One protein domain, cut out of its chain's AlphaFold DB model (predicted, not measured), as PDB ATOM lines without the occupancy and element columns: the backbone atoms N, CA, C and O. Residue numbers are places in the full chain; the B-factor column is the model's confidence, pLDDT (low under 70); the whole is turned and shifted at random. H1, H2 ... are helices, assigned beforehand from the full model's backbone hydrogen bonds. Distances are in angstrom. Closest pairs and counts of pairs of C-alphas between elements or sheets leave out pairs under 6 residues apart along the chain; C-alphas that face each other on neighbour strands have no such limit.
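What this domain is: This is residues 2 to 61 and 165 to 209 of the 508 residues of the protein "Tetratricopeptide repeat protein" of Chitinophagales bacterium (UniProt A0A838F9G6). One long helix, H1, has the hairpin of H3 and H4 packed along one side through H3, while H2 folds back from the far end of H1 as a second arm, so that H1 and H2 make an open V. Residues 48 to 61 of H2 stick out, and so do residues 2 to 10, of which 6 to 10 belong to H1. The printed part has 105 residues with four named helices, H1, H2, H3 and H4 in chain order, and no named strand; the class is all helix. The whole is loose, with a radius of gyration of the C-alphas of 18.2 A, and flat, spanning 55 by 45 by 18 A.

Where its parts are: H1, residues 6 to 37, is the longest helix, 46.5 A from C-alpha 6 at (249.868, 358.986, 186.039) to C-alpha 37 at (268.035, 385.525, 219.558). H3, residues 165 to 187, measures 31.1 A. H4, residues 191 to 204, measures 19.7 A and ends with C-alpha 204 at (274.106, 383.453, 203.881). H2, residues 40 to 61, measures 31.3 A and ends with C-alpha 61 at (239.932, 367.473, 218.378).

How they stand to each other: H1 and H3 touch, with 26 pairs of C-alphas within 8 A; the closest C-alphas are those of Glu 22 and Ala 176, 5.1 A apart. They run opposite ways at a shallow tilt of 23 degrees. H3 and H4 form a helical hairpin, opposite ways at a shallow tilt of 16 degrees; their closest C-alphas, those of Gly 181 and Ser 194, are 4.3 A apart. H4 is apart from H1. H1 and H2 are close but not clearly touching, with the C-alphas of Leu 35 and Arg 43 the closest at 5.8 A. They run opposite ways at a steep tilt of 42 degrees, and their centres are 23.8 A apart. H2 is apart from H3 and from H4. In H1, H2, H3 and H4 every pair of O i and N i+4 is within hydrogen-bond range.

The domain as a whole: The two C-alphas farthest apart are those of Lys 2 and Lys 41, 58.1 A. Residues 62 to 164 are cut out and not printed, and C-alphas 61 and 165 stand 34.4 A apart across this cut, which lies between H2 and H3. The links from H1 to H2 and from H3 to H4 are tight, with 2 and 3 residues. Mean pLDDT of the printed part is 83.7; residues 2 to 4, residue 7 and residues 10 to 11 are under 70.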
ATOM      1  N   LYS A   2     249.081 366.675 175.644       43.53
ATOM      2  CA  LYS A   2     249.048 365.282 176.108       43.53
ATOM      3  C   LYS A   2     248.973 365.351 177.632       43.53
ATOM      4  O   LYS A   2     249.815 366.012 178.230       43.53
ATOM      5  N   PHE A   3     247.928 364.784 178.223       51.16
ATOM      6  CA  PHE A   3     247.852 364.641 179.671       51.16
ATOM      7  C   PHE A   3     249.100 363.878 180.128       51.16
ATOM      8  O   PHE A   3     249.456 362.877 179.500       51.16
ATOM      9  N   ASP A   4     249.794 364.394 181.143       60.38
ATOM     10  CA  ASP A   4     250.918 363.688 181.752       60.38
ATOM     11  C   ASP A   4     250.445 362.302 182.208       60.38
ATOM     12  O   ASP A   4     249.324 362.149 182.706       60.38
ATOM     13  N   THR A   5     251.268 361.277 181.987       77.19
ATOM     14  CA  THR A   5     250.975 359.927 182.472       77.19
ATOM     15  C   THR A   5     250.872 359.955 184.000       77.19
ATOM     16  O   THR A   5     251.536 360.756 184.660       77.19
ATOM     17  N   LEU A   6     250.028 359.096 184.581       72.00
ATOM     18  CA  LEU A   6     249.868 358.986 186.039       72.00
ATOM     19  C   LEU A   6     251.226 358.818 186.746       72.00
ATOM     20  O   LEU A   6     251.465 359.450 187.770       72.00
ATOM     21  N   GLU A   7     252.124 358.039 186.144       68.44
ATOM     22  CA  GLU A   7     253.510 357.843 186.585       68.44
ATOM     23  C   GLU A   7     254.279 359.164 186.697       68.44
ATOM     24  O   GLU A   7     254.831 359.465 187.752       68.44
ATOM     25  N   ARG A   8     254.231 360.017 185.664       71.06
ATOM     26  CA  ARG A   8     254.899 361.323 185.682       71.06
ATOM     27  C   ARG A   8     254.328 362.256 186.751       71.06
ATOM     28  O   ARG A   8     255.061 363.025 187.365       71.06
ATOM     29  N   VAL A   9     253.018 362.202 186.993       74.88
ATOM     30  CA  VAL A   9     252.379 362.992 188.060       74.88
ATOM     31  C   VAL A   9     252.837 362.518 189.443       74.88
ATOM     32  O   VAL A   9     253.071 363.348 190.322       74.88
ATOM     33  N   ILE A  10     252.983 361.207 189.640       69.44
ATOM     34  CA  ILE A  10     253.492 360.621 190.887       69.44
ATOM     35  C   ILE A  10     254.963 360.997 191.102       69.44
ATOM     36  O   ILE A  10     255.324 361.409 192.203       69.44
ATOM     37  N   GLU A  11     255.787 360.935 190.056       68.38
ATOM     38  CA  GLU A  11     257.200 361.321 190.103       68.38
ATOM     39  C   GLU A  11     257.365 362.800 190.486       68.38
ATOM     40  O   GLU A  11     258.043 363.120 191.462       68.38
ATOM     41  N   ILE A  12     256.658 363.709 189.801       75.81
ATOM     42  CA  ILE A  12     256.686 365.147 190.118       75.81
ATOM     43  C   ILE A  12     256.199 365.398 191.547       75.81
ATOM     44  O   ILE A  12     256.777 366.221 192.257       75.81
ATOM     45  N   LYS A  13     255.152 364.693 191.994       77.50
ATOM     46  CA  LYS A  13     254.668 364.797 193.373       77.50
ATOM     47  C   LYS A  13     255.759 364.394 194.372       77.50
ATOM     48  O   LYS A  13     255.996 365.151 195.303       77.50
ATOM     49  N   SER A  14     256.438 363.265 194.161       71.06
ATOM     50  CA  SER A  14     257.528 362.803 195.032       71.06
ATOM     51  C   SER A  14     258.654 363.839 195.130       71.06
ATOM     52  O   SER A  14     259.104 364.178 196.222       71.06
ATOM     53  N   VAL A  15     259.052 364.437 194.001       72.19
ATOM     54  CA  VAL A  15     260.065 365.504 193.985       72.19
ATOM     55  C   VAL A  15     259.584 366.757 194.729       72.19
ATOM     56  O   VAL A  15     260.351 367.360 195.478       72.19
ATOM     57  N   LEU A  16     258.316 367.149 194.571       79.06
ATOM     58  CA  LEU A  16     257.743 368.294 195.287       79.06
ATOM     59  C   LEU A  16     257.603 368.042 196.793       79.06
ATOM     60  O   LEU A  16     257.822 368.966 197.575       79.06
ATOM     61  N   ASP A  17     257.296 366.815 197.208       73.81
ATOM     62  CA  ASP A  17     257.263 366.436 198.623       73.81
ATOM     63  C   ASP A  17     258.665 366.615 199.250       73.81
ATOM     64  O   ASP A  17     258.779 367.159 200.352       73.81
ATOM     65  N   LYS A  18     259.741 366.292 198.510       71.31
ATOM     66  CA  LYS A  18     261.132 366.576 198.923       71.31
ATOM     67  C   LYS A  18     261.425 368.077 199.014       71.31
ATOM     68  O   LYS A  18     262.018 368.522 199.990       71.31
ATOM     69  N   VAL A  19     260.964 368.884 198.051       83.31
ATOM     70  CA  VAL A  19     261.093 370.357 198.117       83.31
ATOM     71  C   VAL A  19     260.454 370.907 199.393       83.31
ATOM     72  O   VAL A  19     261.065 371.708 200.100       83.31
ATOM     73  N   VAL A  20     259.231 370.469 199.705       82.00
ATOM     74  CA  VAL A  20     258.507 370.908 200.905       82.00
ATOM     75  C   VAL A  20     259.238 370.480 202.174       82.00
ATOM     76  O   VAL A  20     259.340 371.273 203.110       82.00
ATOM     77  N   TYR A  21     259.772 369.259 202.203       76.00
ATOM     78  CA  TYR A  21     260.566 368.759 203.320       76.00
ATOM     79  C   TYR A  21     261.777 369.661 203.615       76.00
ATOM     80  O   TYR A  21     261.897 370.165 204.733       76.00
ATOM     81  N   GLU A  22     262.601 369.965 202.607       77.62
ATOM     82  CA  GLU A  22     263.782 370.823 202.788       77.62
ATOM     83  C   GLU A  22     263.407 372.255 203.191       77.62
ATOM     84  O   GLU A  22     264.011 372.853 204.086       77.62
ATOM     85  N   MET A  23     262.353 372.812 202.584       86.12
ATOM     86  CA  MET A  23     261.846 374.133 202.961       86.12
ATOM     87  C   MET A  23     261.377 374.173 204.420       86.12
ATOM     88  O   MET A  23     261.612 375.167 205.108       86.12
ATOM     89  N   ASN A  24     260.755 373.101 204.916       80.69
ATOM     90  CA  ASN A  24     260.323 373.015 206.308       80.69
ATOM     91  C   ASN A  24     261.505 372.964 207.279       80.69
ATOM     92  O   ASN A  24     261.425 373.588 208.337       80.69
ATOM     93  N   ILE A  25     262.609 372.293 206.927       74.75
ATOM     94  CA  ILE A  25     263.838 372.325 207.734       74.75
ATOM     95  C   ILE A  25     264.345 373.764 207.845       74.75
ATOM     96  O   ILE A  25     264.562 374.246 208.958       74.75
ATOM     97  N   ILE A  26     264.463 374.474 206.717       88.44
ATOM     98  CA  ILE A  26     264.933 375.868 206.689       88.44
ATOM     99  C   ILE A  26     264.026 376.759 207.547       88.44
ATOM    100  O   ILE A  26     264.508 377.446 208.445       88.44
ATOM    101  N   LEU A  27     262.709 376.715 207.320       91.50
ATOM    102  CA  LEU A  27     261.736 377.545 208.039       91.50
ATOM    103  C   LEU A  27     261.710 377.248 209.541       91.50
ATOM    104  O   LEU A  27     261.629 378.173 210.358       91.50
ATOM    105  N   ARG A  28     261.788 375.967 209.919       86.00
ATOM    106  CA  ARG A  28     261.832 375.543 211.320       86.00
ATOM    107  C   ARG A  28     263.092 376.066 211.992       86.00
ATOM    108  O   ARG A  28     262.993 376.709 213.033       86.00
ATOM    109  N   GLN A  29     264.257 375.824 211.403       90.38
ATOM    110  CA  GLN A  29     265.526 376.258 211.976       90.38
ATOM    111  C   GLN A  29     265.618 377.790 212.037       90.38
ATOM    112  O   GLN A  29     265.994 378.323 213.075       90.38
ATOM    113  N   ASP A  30     265.160 378.514 211.011       93.94
ATOM    114  CA  ASP A  30     265.064 379.983 211.035       93.94
ATOM    115  C   ASP A  30     264.196 380.487 212.192       93.94
ATOM    116  O   ASP A  30     264.558 381.436 212.895       93.94
ATOM    117  N   SER A  31     263.066 379.821 212.432       92.81
ATOM    118  CA  SER A  31     262.169 380.144 213.542       92.81
ATOM    119  C   SER A  31     262.826 379.870 214.898       92.81
ATOM    120  O   SER A  31     262.778 380.724 215.783       92.81
ATOM    121  N   LEU A  32     263.501 378.727 215.051       91.44
ATOM    122  CA  LEU A  32     264.218 378.360 216.277       91.44
ATOM    123  C   LEU A  32     265.384 379.312 216.563       91.44
ATOM    124  O   LEU A  32     265.534 379.782 217.689       91.44
ATOM    125  N   GLN A  33     266.172 379.677 215.550       94.69
ATOM    126  CA  GLN A  33     267.242 380.665 215.692       94.69
ATOM    127  C   GLN A  33     266.699 382.056 216.031       94.69
ATOM    128  O   GLN A  33     267.304 382.784 216.821       94.69
ATOM    129  N   LYS A  34     265.549 382.444 215.465       94.19
ATOM    130  CA  LYS A  34     264.875 383.698 215.816       94.19
ATOM    131  C   LYS A  34     264.453 383.700 217.287       94.19
ATOM    132  O   LYS A  34     264.701 384.691 217.966       94.19
ATOM    133  N   LEU A  35     263.892 382.596 217.785       91.75
ATOM    134  CA  LEU A  35     263.569 382.428 219.207       91.75
ATOM    135  C   LEU A  35     264.824 382.454 220.090       91.75
ATOM    136  O   LEU A  35     264.808 383.074 221.152       91.75
ATOM    137  N   ALA A  36     265.923 381.834 219.654       92.81
ATOM    138  CA  ALA A  36     267.186 381.840 220.389       92.81
ATOM    139  C   ALA A  36     267.754 383.260 220.566       92.81
ATOM    140  O   ALA A  36     268.282 383.583 221.626       92.81
ATOM    141  N   LYS A  37     267.594 384.119 219.549       92.81
ATOM    142  CA  LYS A  37     268.035 385.525 219.558       92.81
ATOM    143  C   LYS A  37     267.125 386.461 220.366       92.81
ATOM    144  O   LYS A  37     267.511 387.599 220.620       92.81
ATOM    145  N   MET A  38     265.924 386.021 220.745       92.00
ATOM    146  CA  MET A  38     265.005 386.809 221.573       92.00
ATOM    147  C   MET A  38     265.413 386.787 223.048       92.00
ATOM    148  O   MET A  38     266.003 385.825 223.543       92.00
ATOM    149  N   GLY A  39     265.027 387.836 223.779       92.12
ATOM    150  CA  GLY A  39     265.157 387.861 225.234       92.12
ATOM    151  C   GLY A  39     264.311 386.763 225.884       92.12
ATOM    152  O   GLY A  39     263.205 386.465 225.433       92.12
ATOM    153  N   GLU A  40     264.805 386.185 226.978       89.00
ATOM    154  CA  GLU A  40     264.191 385.028 227.647       89.00
ATOM    155  C   GLU A  40     262.700 385.228 227.971       89.00
ATOM    156  O   GLU A  40     261.879 384.347 227.718       89.00
ATOM    157  N   LYS A  41     262.327 386.418 228.454       89.75
ATOM    158  CA  LYS A  41     260.934 386.753 228.787       89.75
ATOM    159  C   LYS A  41     260.010 386.728 227.564       89.75
ATOM    160  O   LYS A  41     258.874 386.270 227.664       89.75
ATOM    161  N   GLU A  42     260.476 387.232 226.426       90.19
ATOM    162  CA  GLU A  42     259.706 387.249 225.178       90.19
ATOM    163  C   GLU A  42     259.604 385.842 224.584       90.19
ATOM    164  O   GLU A  42     258.508 385.402 224.234       90.19
ATOM    165  N   ARG A  43     260.718 385.102 224.578       90.94
ATOM    166  CA  ARG A  43     260.767 383.698 224.159       90.94
ATOM    167  C   ARG A  43     259.778 382.840 224.952       90.94
ATOM    168  O   ARG A  43     258.955 382.155 224.353       90.94
ATOM    169  N   ASN A  44     259.793 382.933 226.283       87.12
ATOM    170  CA  ASN A  44     258.886 382.167 227.143       87.12
ATOM    171  C   ASN A  44     257.415 382.537 226.914       87.12
ATOM    172  O   ASN A  44     256.559 381.659 226.938       87.12
ATOM    173  N   LYS A  45     257.108 383.810 226.636       89.69
ATOM    174  CA  LYS A  45     255.745 384.227 226.279       89.69
ATOM    175  C   LYS A  45     255.270 383.561 224.983       89.69
ATOM    176  O   LYS A  45     254.130 383.112 224.922       89.69
ATOM    177  N   ILE A  46     256.127 383.492 223.962       87.56
ATOM    178  CA  ILE A  46     255.792 382.839 222.686       87.56
ATOM    179  C   ILE A  46     255.581 381.335 222.888       87.56
ATOM    180  O   ILE A  46     254.596 380.803 222.388       87.56
ATOM    181  N   ILE A  47     256.454 380.675 223.657       85.31
ATOM    182  CA  ILE A  47     256.325 379.242 223.970       85.31
ATOM    183  C   ILE A  47     255.014 378.966 224.711       85.31
ATOM    184  O   ILE A  47     254.270 378.083 224.307       85.31
ATOM    185  N   ASN A  48     254.677 379.758 225.735       85.50
ATOM    186  CA  ASN A  48     253.427 379.586 226.482       85.50
ATOM    187  C   ASN A  48     252.194 379.749 225.587       85.50
ATOM    188  O   ASN A  48     251.257 378.966 225.678       85.50
ATOM    189  N   ASN A  49     252.199 380.753 224.707       87.00
ATOM    190  CA  ASN A  49     251.098 380.958 223.769       87.00
ATOM    191  C   ASN A  49     250.969 379.794 222.773       87.00
ATOM    192  O   ASN A  49     249.855 379.446 222.397       87.00
ATOM    193  N   ALA A  50     252.091 379.217 222.334       81.94
ATOM    194  CA  ALA A  50     252.089 378.063 221.444       81.94
ATOM    195  C   ALA A  50     251.541 376.810 222.143       81.94
ATOM    196  O   ALA A  50     250.709 376.124 221.560       81.94
ATOM    197  N   LEU A  51     251.946 376.557 223.391       81.25
ATOM    198  CA  LEU A  51     251.430 375.447 224.200       81.25
ATOM    199  C   LEU A  51     249.916 375.568 224.419       81.25
ATOM    200  O   LEU A  51     249.192 374.624 224.130       81.25
ATOM    201  N   ALA A  52     249.424 376.754 224.790       83.81
ATOM    202  CA  ALA A  52     247.987 376.990 224.970       83.81
ATOM    203  C   ALA A  52     247.175 376.779 223.674       83.81
ATOM    204  O   ALA A  52     246.030 376.329 223.705       83.81
ATOM    205  N   GLU A  53     247.748 377.109 222.513       79.56
ATOM    206  CA  GLU A  53     247.106 376.859 221.218       79.56
ATOM    207  C   GLU A  53     247.104 375.362 220.860       79.56
ATOM    208  O   GLU A  53     246.113 374.876 220.314       79.56
ATOM    209  N   ILE A  54     248.176 374.626 221.179       77.88
ATOM    210  CA  ILE A  54     248.246 373.166 221.005       77.88
ATOM    211  C   ILE A  54     247.204 372.484 221.895       77.88
ATOM    212  O   ILE A  54     246.415 371.686 221.396       77.88
ATOM    213  N   GLU A  55     247.138 372.854 223.171       79.44
ATOM    214  CA  GLU A  55     246.170 372.319 224.131       79.44
ATOM    215  C   GLU A  55     244.730 372.565 223.658       79.44
ATOM    216  O   GLU A  55     243.919 371.645 223.564       79.44
ATOM    217  N   LYS A  56     244.422 373.793 223.226       83.69
ATOM    218  CA  LYS A  56     243.106 374.137 222.672       83.69
ATOM    219  C   LYS A  56     242.758 373.313 221.424       83.69
ATOM    220  O   LYS A  56     241.596 372.944 221.218       83.69
ATOM    221  N   ARG A  57     243.738 373.027 220.563       76.62
ATOM    222  CA  ARG A  57     243.543 372.158 219.388       76.62
ATOM    223  C   ARG A  57     243.315 370.707 219.784       76.62
ATOM    224  O   ARG A  57     242.432 370.076 219.218       76.62
ATOM    225  N   GLN A  58     244.043 370.200 220.773       76.31
ATOM    226  CA  GLN A  58     243.842 368.851 221.297       76.31
ATOM    227  C   GLN A  58     242.456 368.706 221.931       76.31
ATOM    228  O   GLN A  58     241.731 367.775 221.593       76.31
ATOM    229  N   GLN A  59     242.034 369.670 222.750       79.75
ATOM    230  CA  GLN A  59     240.703 369.684 223.364       79.75
ATOM    231  C   GLN A  59     239.585 369.736 222.316       79.75
ATOM    232  O   GLN A  59     238.619 368.982 222.403       79.75
ATOM    233  N   SER A  60     239.712 370.589 221.292       75.94
ATOM    234  CA  SER A  60     238.722 370.638 220.204       75.94
ATOM    235  C   SER A  60     238.700 369.355 219.369       75.94
ATOM    236  O   SER A  60     237.619 368.859 219.066       75.94
ATOM    237  N   ALA A  61     239.857 368.755 219.077       74.75
ATOM    238  CA  ALA A  61     239.932 367.473 218.378       74.75
ATOM    239  C   ALA A  61     239.310 366.325 219.191       74.75
ATOM    240  O   ALA A  61     238.582 365.506 218.634       74.75
ATOM    241  N   LYS A 165     275.003 374.322 219.483       88.25
ATOM    242  CA  LYS A 165     273.645 374.117 218.952       88.25
ATOM    243  C   LYS A 165     273.328 375.088 217.808       88.25
ATOM    244  O   LYS A 165     272.658 374.708 216.848       88.25
ATOM    245  N   MET A 166     273.822 376.325 217.870       92.75
ATOM    246  CA  MET A 166     273.673 377.305 216.788       92.75
ATOM    247  C   MET A 166     274.437 376.871 215.533       92.75
ATOM    248  O   MET A 166     273.913 376.980 214.425       92.75
ATOM    249  N   THR A 167     275.640 376.321 215.696       86.38
ATOM    250  CA  THR A 167     276.432 375.760 214.592       86.38
ATOM    251  C   THR A 167     275.723 374.561 213.961       86.38
ATOM    252  O   THR A 167     275.556 374.526 212.745       86.38
ATOM    253  N   ALA A 168     275.193 373.636 214.767       79.88
ATOM    254  CA  ALA A 168     274.404 372.504 214.276       79.88
ATOM    255  C   ALA A 168     273.137 372.949 213.516       79.88
ATOM    256  O   ALA A 168     272.820 372.422 212.445       79.88
ATOM    257  N   SER A 169     272.436 373.967 214.027       87.50
ATOM    258  CA  SER A 169     271.283 374.579 213.355       87.50
ATOM    259  C   SER A 169     271.678 375.218 212.016       87.50
ATOM    260  O   SER A 169     271.013 374.991 211.005       87.50
ATOM    261  N   ASN A 170     272.794 375.954 211.970       88.25
ATOM    262  CA  ASN A 170     273.328 376.533 210.734       88.25
ATOM    263  C   ASN A 170     273.712 375.467 209.703       88.25
ATOM    264  O   ASN A 170     273.375 375.626 208.533       88.25
ATOM    265  N   ASN A 171     274.340 374.369 210.127       81.56
ATOM    266  CA  ASN A 171     274.669 373.247 209.246       81.56
ATOM    267  C   ASN A 171     273.406 372.569 208.698       81.56
ATOM    268  O   ASN A 171     273.346 372.251 207.514       81.56
ATOM    269  N   SER A 172     272.362 372.424 209.521       78.94
ATOM    270  CA  SER A 172     271.066 371.889 209.075       78.94
ATOM    271  C   SER A 172     270.437 372.765 207.988       78.94
ATOM    272  O   SER A 172     269.978 372.256 206.969       78.94
ATOM    273  N   ILE A 173     270.460 374.092 208.168       88.62
ATOM    274  CA  ILE A 173     269.976 375.044 207.157       88.62
ATOM    275  C   ILE A 173     270.834 374.968 205.891       88.62
ATOM    276  O   ILE A 173     270.286 374.931 204.792       88.62
ATOM    277  N   PHE A 174     272.161 374.942 206.033       87.94
ATOM    278  CA  PHE A 174     273.087 374.865 204.905       87.94
ATOM    279  C   PHE A 174     272.809 373.625 204.044       87.94
ATOM    280  O   PHE A 174     272.608 373.744 202.834       87.94
ATOM    281  N   ASN A 175     272.717 372.453 204.679       77.25
ATOM    282  CA  ASN A 175     272.444 371.182 204.011       77.25
ATOM    283  C   ASN A 175     271.072 371.180 203.328       77.25
ATOM    284  O   ASN A 175     270.958 370.714 202.194       77.25
ATOM    285  N   ALA A 176     270.051 371.756 203.970       74.56
ATOM    286  CA  ALA A 176     268.717 371.850 203.387       74.56
ATOM    287  C   ALA A 176     268.681 372.772 202.157       74.56
ATOM    288  O   ALA A 176     268.111 372.418 201.128       74.56
ATOM    289  N   TYR A 177     269.355 373.927 202.201       90.31
ATOM    290  CA  TYR A 177     269.505 374.793 201.025       90.31
ATOM    291  C   TYR A 177     270.278 374.105 199.895       90.31
ATOM    292  O   TYR A 177     269.904 374.245 198.729       90.31
ATOM    293  N   TYR A 178     271.348 373.370 200.217       81.88
ATOM    294  CA  TYR A 178     272.135 372.652 199.215       81.88
ATOM    295  C   TYR A 178     271.297 371.569 198.523       81.88
ATOM    296  O   TYR A 178     271.266 371.482 197.289       81.88
ATOM    297  N   SER A 179     270.565 370.789 199.319       72.69
ATOM    298  CA  SER A 179     269.643 369.756 198.845       72.69
ATOM    299  C   SER A 179     268.534 370.368 197.998       72.69
ATOM    300  O   SER A 179     268.296 369.917 196.882       72.69
ATOM    301  N   LEU A 180     267.936 371.472 198.448       85.75
ATOM    302  CA  LEU A 180     266.911 372.202 197.708       85.75
ATOM    303  C   LEU A 180     267.424 372.711 196.349       85.75
ATOM    304  O   LEU A 180     266.758 372.529 195.327       85.75
ATOM    305  N   GLY A 181     268.625 373.297 196.308       83.12
ATOM    306  CA  GLY A 181     269.265 373.734 195.064       83.12
ATOM    307  C   GLY A 181     269.496 372.570 194.096       83.12
ATOM    308  O   GLY A 181     269.257 372.700 192.893       83.12
ATOM    309  N   THR A 182     269.883 371.410 194.625       76.25
ATOM    310  CA  THR A 182     270.088 370.173 193.858       76.25
ATOM    311  C   THR A 182     268.768 369.593 193.350       76.25
ATOM    312  O   THR A 182     268.666 369.275 192.169       76.25
ATOM    313  N   ILE A 183     267.720 369.546 194.177       75.50
ATOM    314  CA  ILE A 183     266.379 369.089 193.782       75.50
ATOM    315  C   ILE A 183     265.818 369.971 192.661       75.50
ATOM    316  O   ILE A 183     265.267 369.450 191.689       75.50
ATOM    317  N   TYR A 184     265.999 371.294 192.737       88.19
ATOM    318  CA  TYR A 184     265.609 372.178 191.639       88.19
ATOM    319  C   TYR A 184     266.378 371.875 190.349       88.19
ATOM    320  O   TYR A 184     265.766 371.858 189.284       88.19
ATOM    321  N   LYS A 185     267.686 371.593 190.426       84.62
ATOM    322  CA  LYS A 185     268.520 371.281 189.253       84.62
ATOM    323  C   LYS A 185     268.187 369.922 188.635       84.62
ATOM    324  O   LYS A 185     267.913 369.851 187.441       84.62
ATOM    325  N   ASP A 186     268.248 368.864 189.433       76.88
ATOM    326  CA  ASP A 186     268.219 367.479 188.958       76.88
ATOM    327  C   ASP A 186     266.791 366.929 188.924       76.88
ATOM    328  O   ASP A 186     266.381 366.342 187.925       76.88
ATOM    329  N   GLY A 187     266.007 367.184 189.975       74.69
ATOM    330  CA  GLY A 187     264.635 366.688 190.096       74.69
ATOM    331  C   GLY A 187     263.630 367.470 189.250       74.69
ATOM    332  O   GLY A 187     262.808 366.880 188.554       74.69
ATOM    333  N   LEU A 188     263.685 368.805 189.292       83.19
ATOM    334  CA  LEU A 188     262.713 369.665 188.599       83.19
ATOM    335  C   LEU A 188     263.244 370.298 187.311       83.19
ATOM    336  O   LEU A 188     262.453 370.828 186.528       83.19
ATOM    337  N   ARG A 189     264.564 370.255 187.079       85.75
ATOM    338  CA  ARG A 189     265.239 370.942 185.961       85.75
ATOM    339  C   ARG A 189     264.904 372.440 185.890       85.75
ATOM    340  O   ARG A 189     264.935 373.047 184.821       85.75
ATOM    341  N   ASP A 190     264.601 373.037 187.040       93.06
ATOM    342  CA  ASP A 190     264.345 374.461 187.234       93.06
ATOM    343  C   ASP A 190     265.663 375.158 187.599       93.06
ATOM    344  O   ASP A 190     265.958 375.468 188.757       93.06
ATOM    345  N   PHE A 191     266.503 375.353 186.580       92.06
ATOM    346  CA  PHE A 191     267.816 375.979 186.745       92.06
ATOM    347  C   PHE A 191     267.748 377.385 187.365       92.06
ATOM    348  O   PHE A 191     268.570 377.654 188.239       92.06
ATOM    349  N   PRO A 192     266.788 378.269 187.012       97.19
ATOM    350  CA  PRO A 192     266.656 379.568 187.670       97.19
ATOM    351  C   PRO A 192     266.452 379.465 189.185       97.19
ATOM    352  O   PRO A 192     267.158 380.141 189.933       97.19
ATOM    353  N   ARG A 193     265.549 378.591 189.659       95.44
ATOM    354  CA  ARG A 193     265.344 378.397 191.106       95.44
ATOM    355  C   ARG A 193     266.528 377.726 191.786       95.44
ATOM    356  O   ARG A 193     266.848 378.074 192.922       95.44
ATOM    357  N   SER A 194     267.202 376.802 191.104       94.12
ATOM    358  CA  SER A 194     268.439 376.198 191.606       94.12
ATOM    359  C   SER A 194     269.521 377.256 191.841       94.12
ATOM    360  O   SER A 194     270.065 377.348 192.941       94.12
ATOM    361  N   ILE A 195     269.756 378.114 190.846       97.69
ATOM    362  CA  ILE A 195     270.702 379.231 190.918       97.69
ATOM    363  C   ILE A 195     270.342 380.173 192.069       97.69
ATOM    364  O   ILE A 195     271.192 380.440 192.913       97.69
ATOM    365  N   GLU A 196     269.089 380.632 192.150       98.00
ATOM    366  CA  GLU A 196     268.640 381.528 193.225       98.00
ATOM    367  C   GLU A 196     268.869 380.906 194.613       98.00
ATOM    368  O   GLU A 196     269.295 381.581 195.552       98.00
ATOM    369  N   THR A 197     268.609 379.605 194.746       96.25
ATOM    370  CA  THR A 197     268.779 378.868 196.003       96.25
ATOM    371  C   THR A 197     270.252 378.770 196.398       96.25
ATOM    372  O   THR A 197     270.597 379.061 197.544       96.25
ATOM    373  N   PHE A 198     271.138 378.425 195.458       95.56
ATOM    374  CA  PHE A 198     272.575 378.361 195.722       95.56
ATOM    375  C   PHE A 198     273.201 379.746 195.952       95.56
ATOM    376  O   PHE A 198     274.073 379.872 196.808       95.56
ATOM    377  N   GLU A 199     272.744 380.801 195.266       97.25
ATOM    378  CA  GLU A 199     273.187 382.178 195.536       97.25
ATOM    379  C   GLU A 199     272.796 382.618 196.955       97.25
ATOM    380  O   GLU A 199     273.625 383.176 197.675       97.25
ATOM    381  N   LYS A 200     271.566 382.312 197.398       97.19
ATOM    382  CA  LYS A 200     271.126 382.565 198.781       97.19
ATOM    383  C   LYS A 200     271.969 381.798 199.796       97.19
ATOM    384  O   LYS A 200     272.360 382.378 200.806       97.19
ATOM    385  N   LEU A 201     272.254 380.523 199.527       95.19
ATOM    386  CA  LEU A 201     273.094 379.681 200.380       95.19
ATOM    387  C   LEU A 201     274.496 380.277 200.551       95.19
ATOM    388  O   LEU A 201     274.933 380.513 201.676       95.19
ATOM    389  N   ALA A 202     275.156 380.577 199.431       93.88
ATOM    390  CA  ALA A 202     276.481 381.183 199.392       93.88
ATOM    391  C   ALA A 202     276.535 382.536 200.115       93.88
ATOM    392  O   ALA A 202     277.449 382.790 200.892       93.88
ATOM    393  N   ALA A 203     275.544 383.402 199.882       96.06
ATOM    394  CA  ALA A 203     275.487 384.717 200.515       96.06
ATOM    395  C   ALA A 203     275.234 384.634 202.027       96.06
ATOM    396  O   ALA A 203     275.704 385.483 202.782       96.06
ATOM    397  N   ARG A 204     274.471 383.629 202.473       95.50
ATOM    398  CA  ARG A 204     274.106 383.453 203.881       95.50
ATOM    399  C   ARG A 204     275.226 382.824 204.712       95.50
ATOM    400  O   ARG A 204     275.330 383.140 205.894       95.50
ATOM    401  N   TYR A 205     276.044 381.960 204.110       91.88
ATOM    402  CA  TYR A 205     277.100 381.210 204.795       91.88
ATOM    403  C   TYR A 205     278.449 381.300 204.063       91.88
ATOM    404  O   TYR A 205     278.974 380.264 203.665       91.88
ATOM    405  N   PRO A 206     279.027 382.503 203.883       91.00
ATOM    406  CA  PRO A 206     280.242 382.692 203.082       91.00
ATOM    407  C   PRO A 206     281.484 381.992 203.654       91.00
ATOM    408  O   PRO A 206     282.374 381.631 202.892       91.00
ATOM    409  N   ASP A 207     281.519 381.766 204.971       87.12
ATOM    410  CA  ASP A 207     282.656 381.163 205.682       87.12
ATOM    411  C   ASP A 207     282.471 379.657 205.961       87.12
ATOM    412  O   ASP A 207     283.255 379.058 206.696       87.12
ATOM    413  N   ASN A 208     281.411 379.027 205.435       84.25
ATOM    414  CA  ASN A 208     281.191 377.594 205.641       84.25
ATOM    415  C   ASN A 208     282.200 376.765 204.824       84.25
ATOM    416  O   ASN A 208     282.470 377.059 203.660       84.25
ATOM    417  N   GLU A 209     282.720 375.690 205.418       77.88
ATOM    418  CA  GLU A 209     283.724 374.810 204.801       77.88
ATOM    419  C   GLU A 209     283.283 374.209 203.452       77.88
ATOM    420  O   GLU A 209     284.119 373.927 202.596       77.88
TER     421      GLU A 209